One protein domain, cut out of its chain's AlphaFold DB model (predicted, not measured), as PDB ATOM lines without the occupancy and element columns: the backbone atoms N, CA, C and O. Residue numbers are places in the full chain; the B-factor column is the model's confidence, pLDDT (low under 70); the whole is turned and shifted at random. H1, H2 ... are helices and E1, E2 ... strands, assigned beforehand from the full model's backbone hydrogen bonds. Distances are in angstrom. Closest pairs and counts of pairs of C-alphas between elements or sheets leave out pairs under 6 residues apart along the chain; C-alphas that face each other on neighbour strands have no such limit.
ATOM      1  N   LYS A   3       0.069  25.228   2.876       95.62
ATOM      2  CA  LYS A   3       0.984  25.383   4.008       95.62
ATOM      3  C   LYS A   3       2.411  25.579   3.520       95.62
ATOM      4  O   LYS A   3       2.870  24.843   2.644       95.62
ATOM      5  N   GLY A   4       3.107  26.548   4.101       95.62
ATOM      6  CA  GLY A   4       4.527  26.799   3.859       95.62
ATOM      7  C   GLY A   4       5.342  26.503   5.110       95.62
ATOM      8  O   GLY A   4       5.085  27.103   6.154       95.62
ATOM      9  N   THR A   5       6.314  25.596   5.024       96.19
ATOM     10  CA  THR A   5       7.318  25.414   6.085       96.19
ATOM     11  C   THR A   5       8.448  26.408   5.899       96.19
ATOM     12  O   THR A   5       8.738  26.800   4.768       96.19
ATOM     13  N   TYR A   6       9.108  26.799   6.986       95.62
ATOM     14  CA  TYR A   6      10.182  27.786   6.936       95.62
ATOM     15  C   TYR A   6      11.310  27.478   7.930       95.62
ATOM     16  O   TYR A   6      11.125  26.716   8.879       95.62
ATOM     17  N   ASN A   7      12.502  28.024   7.679       93.94
ATOM     18  CA  ASN A   7      13.666  27.888   8.562       93.94
ATOM     19  C   ASN A   7      13.734  29.014   9.612       93.94
ATOM     20  O   ASN A   7      12.903  29.919   9.637       93.94
ATOM     21  N   GLU A   8      14.758  28.990  10.468       92.69
ATOM     22  CA  GLU A   8      14.983  30.012  11.507       92.69
ATOM     23  C   GLU A   8      15.142  31.440  10.947       92.69
ATOM     24  O   GLU A   8      14.844  32.409  11.639       92.69
ATOM     25  N   ASN A   9      15.540  31.575   9.677       89.75
ATOM     26  CA  ASN A   9      15.671  32.855   8.974       89.75
ATOM     27  C   ASN A   9      14.368  33.302   8.286       89.75
ATOM     28  O   ASN A   9      14.371  34.295   7.554       89.75
ATOM     29  N   GLY A  10      13.272  32.555   8.460       92.06
ATOM     30  CA  GLY A  10      11.990  32.820   7.811       92.06
ATOM     31  C   GLY A  10      11.922  32.396   6.343       92.06
ATOM     32  O   GLY A  10      10.949  32.703   5.665       92.06
ATOM     33  N   GLU A  11      12.930  31.718   5.801       92.88
ATOM     34  CA  GLU A  11      12.926  31.300   4.397       92.88
ATOM     35  C   GLU A  11      12.065  30.063   4.213       92.88
ATOM     36  O   GLU A  11      12.187  29.110   4.985       92.88
ATOM     37  N   TYR A  12      11.233  30.054   3.170       95.06
ATOM     38  CA  TYR A  12      10.423  28.887   2.852       95.06
ATOM     39  C   TYR A  12      11.298  27.688   2.481       95.06
ATOM     40  O   TYR A  12      12.180  27.771   1.627       95.06
ATOM     41  N   THR A  13      11.031  26.554   3.120       93.88
ATOM     42  CA  THR A  13      11.758  25.290   2.931       93.88
ATOM     43  C   THR A  13      10.916  24.216   2.255       93.88
ATOM     44  O   THR A  13      11.456  23.212   1.790       93.88
ATOM     45  N   GLY A  14       9.599  24.407   2.185       94.25
ATOM     46  CA  GLY A  14       8.678  23.435   1.616       94.25
ATOM     47  C   GLY A  14       7.261  23.979   1.495       94.25
ATOM     48  O   GLY A  14       6.852  24.868   2.242       94.25
ATOM     49  N   PHE A  15       6.514  23.412   0.550       95.38
ATOM     50  CA  PHE A  15       5.141  23.793   0.243       95.38
ATOM     51  C   PHE A  15       4.253  22.561   0.204       95.38
ATOM     52  O   PHE A  15       4.583  21.571  -0.448       95.38
ATOM     53  N   TYR A  16       3.115  22.641   0.880       95.31
ATOM     54  CA  TYR A  16       2.220  21.514   1.091       95.31
ATOM     55  C   TYR A  16       0.776  21.934   0.854       95.31
ATOM     56  O   TYR A  16       0.373  23.065   1.117       95.31
ATOM     57  N   VAL A  17      -0.018  20.984   0.378       94.31
ATOM     58  CA  VAL A  17      -1.465  21.136   0.208       94.31
ATOM     59  C   VAL A  17      -2.157  20.194   1.177       94.31
ATOM     60  O   VAL A  17      -1.940  18.979   1.130       94.31
ATOM     61  N   GLU A  18      -2.986  20.758   2.046       86.62
ATOM     62  CA  GLU A  18      -3.809  20.000   2.982       86.62
ATOM     63  C   GLU A  18      -4.803  19.105   2.226       86.62
ATOM     64  O   GLU A  18      -5.446  19.544   1.271       86.62
ATOM     65  N   GLY A  19      -4.902  17.837   2.631       87.19
ATOM     66  CA  GLY A  19      -5.693  16.809   1.944       87.19
ATOM     67  C   GLY A  19      -4.932  16.045   0.854       87.19
ATOM     68  O   GLY A  19      -5.377  14.973   0.455       87.19
ATOM     69  N   ILE A  20      -3.772  16.549   0.414       91.44
ATOM     70  CA  ILE A  20      -2.808  15.797  -0.411       91.44
ATOM     71  C   ILE A  20      -1.659  15.283   0.460       91.44
ATOM     72  O   ILE A  20      -1.221  14.146   0.306       91.44
ATOM     73  N   HIS A  21      -1.175  16.118   1.379       91.00
ATOM     74  CA  HIS A  21      -0.085  15.779   2.287       91.00
ATOM     75  C   HIS A  21      -0.646  15.481   3.678       91.00
ATOM     76  O   HIS A  21      -1.311  16.330   4.269       91.00
ATOM     77  N   GLU A  22      -0.371  14.279   4.193       87.00
ATOM     78  CA  GLU A  22      -0.850  13.832   5.512       87.00
ATOM     79  C   GLU A  22       0.052  14.300   6.664       87.00
ATOM     80  O   GLU A  22      -0.440  14.605   7.744       87.00
ATOM     81  N   ASN A  23       1.364  14.400   6.430       88.81
ATOM     82  CA  ASN A  23       2.346  14.799   7.439       88.81
ATOM     83  C   ASN A  23       3.059  16.071   6.983       88.81
ATOM     84  O   ASN A  23       3.983  16.009   6.171       88.81
ATOM     85  N   ILE A  24       2.611  17.221   7.486       91.00
ATOM     86  CA  ILE A  24       3.198  18.524   7.162       91.00
ATOM     87  C   ILE A  24       4.147  18.916   8.304       91.00
ATOM     88  O   ILE A  24       3.693  18.995   9.446       91.00
ATOM     89  N   PRO A  25       5.450  19.130   8.037       93.75
ATOM     90  CA  PRO A  25       6.419  19.465   9.081       93.75
ATOM     91  C   PRO A  25       6.112  20.790   9.792       93.75
ATOM     92  O   PRO A  25       5.498  21.688   9.220       93.75
ATOM     93  N   GLU A  26       6.589  20.934  11.029       92.06
ATOM     94  CA  GLU A  26       6.602  22.201  11.771       92.06
ATOM     95  C   GLU A  26       8.030  22.782  11.824       92.06
ATOM     96  O   GLU A  26       8.993  22.009  11.849       92.06
ATOM     97  N   PRO A  27       8.193  24.119  11.865       94.81
ATOM     98  CA  PRO A  27       7.139  25.136  11.851       94.81
ATOM     99  C   PRO A  27       6.555  25.366  10.444       94.81
ATOM    100  O   PRO A  27       7.263  25.291   9.437       94.81
ATOM    101  N   ASN A  28       5.252  25.655  10.379       94.88
ATOM    102  CA  ASN A  28       4.547  26.018   9.149       94.88
ATOM    103  C   ASN A  28       3.547  27.159   9.383       94.88
ATOM    104  O   ASN A  28       3.140  27.411  10.516       94.88
ATOM    105  N   ILE A  29       3.174  27.841   8.301       96.12
ATOM    106  CA  ILE A  29       2.083  28.819   8.268       96.12
ATOM    107  C   ILE A  29       1.050  28.442   7.211       96.12
ATOM    108  O   ILE A  29       1.378  27.784   6.219       96.12
ATOM    109  N   ASP A  30      -0.179  28.901   7.417       96.12
ATOM    110  CA  ASP A  30      -1.232  28.837   6.411       96.12
ATOM    111  C   ASP A  30      -1.049  29.962   5.393       96.12
ATOM    112  O   ASP A  30      -0.760  31.099   5.762       96.12
ATOM    113  N   LEU A  31      -1.214  29.626   4.117       95.25
ATOM    114  CA  LEU A  31      -1.101  30.545   2.990       95.25
ATOM    115  C   LEU A  31      -2.408  30.545   2.193       95.25
ATOM    116  O   LEU A  31      -3.039  29.491   2.001       95.25
ATOM    117  N   THR A  32      -2.795  31.710   1.676       96.12
ATOM    118  CA  THR A  32      -3.760  31.770   0.569       96.12
ATOM    119  C   THR A  32      -3.134  31.235  -0.722       96.12
ATOM    120  O   THR A  32      -1.938  30.952  -0.784       96.12
ATOM    121  N   GLU A  33      -3.933  31.064  -1.776       94.12
ATOM    122  CA  GLU A  33      -3.394  30.666  -3.082       94.12
ATOM    123  C   GLU A  33      -2.431  31.723  -3.639       94.12
ATOM    124  O   GLU A  33      -1.385  31.387  -4.192       94.12
ATOM    125  N   GLU A  34      -2.750  32.999  -3.438       94.50
ATOM    126  CA  GLU A  34      -1.918  34.125  -3.853       94.50
ATOM    127  C   GLU A  34      -0.606  34.165  -3.067       94.50
ATOM    128  O   GLU A  34       0.461  34.276  -3.668       94.50
ATOM    129  N   GLU A  35      -0.663  34.031  -1.739       95.31
ATOM    130  CA  GLU A  35       0.537  33.980  -0.895       95.31
ATOM    131  C   GLU A  35       1.379  32.736  -1.196       95.31
ATOM    132  O   GLU A  35       2.604  32.790  -1.152       95.31
ATOM    133  N   TRP A  36       0.743  31.615  -1.549       93.94
ATOM    134  CA  TRP A  36       1.440  30.412  -1.989       93.94
ATOM    135  C   TRP A  36       2.198  30.655  -3.296       93.94
ATOM    136  O   TRP A  36       3.387  30.355  -3.367       93.94
ATOM    137  N   GLN A  37       1.562  31.266  -4.297       93.75
ATOM    138  CA  GLN A  37       2.228  31.641  -5.549       93.75
ATOM    139  C   GLN A  37       3.373  32.636  -5.321       93.75
ATOM    140  O   GLN A  37       4.432  32.505  -5.934       93.75
ATOM    141  N   GLN A  38       3.179  33.605  -4.427       93.94
ATOM    142  CA  GLN A  38       4.205  34.568  -4.029       93.94
ATOM    143  C   GLN A  38       5.379  33.884  -3.327       93.94
ATOM    144  O   GLN A  38       6.531  34.131  -3.675       93.94
ATOM    145  N   ALA A  39       5.103  32.973  -2.397       92.31
ATOM    146  CA  ALA A  39       6.117  32.265  -1.624       92.31
ATOM    147  C   ALA A  39       6.990  31.325  -2.472       92.31
ATOM    148  O   ALA A  39       8.096  30.996  -2.057       92.31
ATOM    149  N   LEU A  40       6.532  30.916  -3.661       89.94
ATOM    150  CA  LEU A  40       7.362  30.180  -4.625       89.94
ATOM    151  C   LEU A  40       8.502  31.036  -5.205       89.94
ATOM    152  O   LEU A  40       9.440  30.485  -5.787       89.94
ATOM    153  N   SER A  41       8.437  32.364  -5.071       89.31
ATOM    154  CA  SER A  41       9.558  33.254  -5.368       89.31
ATOM    155  C   SER A  41      10.517  33.355  -4.173       89.31
ATOM    156  O   SER A  41      10.216  32.933  -3.058       89.31
ATOM    157  N   LYS A  42      11.701  33.939  -4.388       84.50
ATOM    158  CA  LYS A  42      12.652  34.234  -3.300       84.50
ATOM    159  C   LYS A  42      12.384  35.574  -2.603       84.50
ATOM    160  O   LYS A  42      13.109  35.914  -1.675       84.50
ATOM    161  N   ASP A  43      11.354  36.303  -3.029       90.81
ATOM    162  CA  ASP A  43      11.060  37.671  -2.586       90.81
ATOM    163  C   ASP A  43      10.126  37.725  -1.373       90.81
ATOM    164  O   ASP A  43       9.558  38.771  -1.068       90.81
ATOM    165  N   TYR A  44       9.917  36.600  -0.689       93.75
ATOM    166  CA  TYR A  44       9.034  36.511   0.465       93.75
ATOM    167  C   TYR A  44       9.656  35.655   1.563       93.75
ATOM    168  O   TYR A  44      10.299  34.637   1.300       93.75
ATOM    169  N   LYS A  45       9.430  36.057   2.814       94.38
ATOM    170  CA  LYS A  45       9.850  35.327   4.017       94.38
ATOM    171  C   LYS A  45       8.741  35.335   5.066       94.38
ATOM    172  O   LYS A  45       7.818  36.149   5.016       94.38
ATOM    173  N   VAL A  46       8.840  34.420   6.020       95.12
ATOM    174  CA  VAL A  46       8.001  34.357   7.212       95.12
ATOM    175  C   VAL A  46       8.661  35.144   8.335       95.12
ATOM    176  O   VAL A  46       9.732  34.777   8.808       95.12
ATOM    177  N   ILE A  47       8.014  36.211   8.797       92.38
ATOM    178  CA  ILE A  47       8.483  37.018   9.931       92.38
ATOM    179  C   ILE A  47       7.364  37.049  10.966       92.38
ATOM    180  O   ILE A  47       6.234  37.412  10.645       92.38
ATOM    181  N   GLU A  48       7.663  36.611  12.192       91.19
ATOM    182  CA  GLU A  48       6.680  36.514  13.287       91.19
ATOM    183  C   GLU A  48       5.402  35.735  12.894       91.19
ATOM    184  O   GLU A  48       4.289  36.087  13.282       91.19
ATOM    185  N   GLY A  49       5.560  34.677  12.089       91.06
ATOM    186  CA  GLY A  49       4.451  33.829  11.635       91.06
ATOM    187  C   GLY A  49       3.588  34.436  10.523       91.06
ATOM    188  O   GLY A  49       2.479  33.961  10.298       91.06
ATOM    189  N   LYS A  50       4.064  35.479   9.831       93.88
ATOM    190  CA  LYS A  50       3.348  36.123   8.718       93.88
ATOM    191  C   LYS A  50       4.142  36.054   7.424       93.88
ATOM    192  O   LYS A  50       5.352  36.256   7.441       93.88
ATOM    193  N   HIS A  51       3.443  35.843   6.313       95.31
ATOM    194  CA  HIS A  51       3.986  35.980   4.966       95.31
ATOM    195  C   HIS A  51       4.254  37.463   4.662       95.31
ATOM    196  O   HIS A  51       3.335  38.282   4.667       95.31
ATOM    197  N   ILE A  52       5.518  37.831   4.443       94.25
ATOM    198  CA  ILE A  52       5.935  39.214   4.182       94.25
ATOM    199  C   ILE A  52       6.780  39.265   2.914       94.25
ATOM    200  O   ILE A  52       7.696  38.463   2.738       94.25
ATOM    201  N   HIS A  53       6.493  40.250   2.059       92.44
ATOM    202  CA  HIS A  53       7.346  40.596   0.925       92.44
ATOM    203  C   HIS A  53       8.701  41.103   1.431       92.44
ATOM    204  O   HIS A  53       8.802  42.160   2.058       92.44
ATOM    205  N   PHE A  54       9.733  40.323   1.154       85.31
ATOM    206  CA  PHE A  54      11.125  40.557   1.485       85.31
ATOM    207  C   PHE A  54      11.936  40.331   0.203       85.31
ATOM    208  O   PHE A  54      12.359  39.202  -0.046       85.31
TER     209      PHE A  54
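This is residues 3 to 54 of the 122 residues of the protein "Phage tail assembly chaperone protein" of Flavobacterium phragmitis (UniProt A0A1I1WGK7). A small antiparallel sheet of three strands, E2, E1 and E3, has a short helix, H1, over one face, and a two-stranded hairpin, E4 and E5, packs on that same side next to the helix. The link from E2 to E3, residues 18 to 27, swings wide of the sheet, with Glu 22 at one end of the longest axis and Phe 54, the last printed residue, just after E5, at the other. The printed part has 52 residues, with one named helix and five named strands in the order E1, E2, E3, H1, E4, E5; the larger sheet has the order E2, E1, E3, and the class is mixed, helices and strands. The whole is compact, with a radius of gyration of the C-alphas of 10.1 A, and spans 29 by 22 by 15 A.

E1, residues 3 to 6, is the inner strand of the larger sheet. It forms a hairpin with the edge strand E2, residues 12 to 17, antiparallel at 163 degrees between directions, with N 5 and O 14 2.9 A apart, within hydrogen-bond range. The other edge strand, E3, residues 28 to 31, is antiparallel to E1 at 137 degrees, with N 4 and O 29 at 3.0 A. H1, residues 33 to 39, is on this sheet at a height over the sheet of 8.2 A. It is only just over E1 and E3, with 3 of its C-alphas falling on each, and it runs along the strands, at 11 degrees to E1 on the local plane. The closest C-alphas of E1 and H1 are those of Gly 4 and Trp 36, 7.5 A. Each O i to N i+4 pair in H1 is within hydrogen-bond range. E4, residues 44 to 47, and E5, residues 50 to 53, form an antiparallel hairpin at 142 degrees, with N 45 and O 52 at 3.0 A. The closest C-alphas of E2 and E4 are those of Tyr 12 and Lys 45, 6.6 A; of E3 and E5, those of Ile 29 and Lys 50, 7.4 A; of H1 and E5, those of Glu 35 and His 51, 7.1 A. E1 and E5 are apart.

E1 begins at C-alpha 3 (0.984, 25.383, 4.008) and measures 9.9 A. E2 is the longest strand, 14.4 A, and E3 measures 9.5 A. H1 begins at C-alpha 33 (-3.394, 30.666, -3.082) and measures 9.8 A. E4 measures 9.5 A; E5 measures 9.8 A and ends at C-alpha 53 (7.346, 40.596, 0.925).

The C-alphas farthest apart are those of Glu 22 and Phe 54, 29.6 A. The printed part has no cut. The link from E2 to E3, 10 residues, is short; the other links are tight. The mean pLDDT of the printed part is 92.8, and no printed residue is under 70.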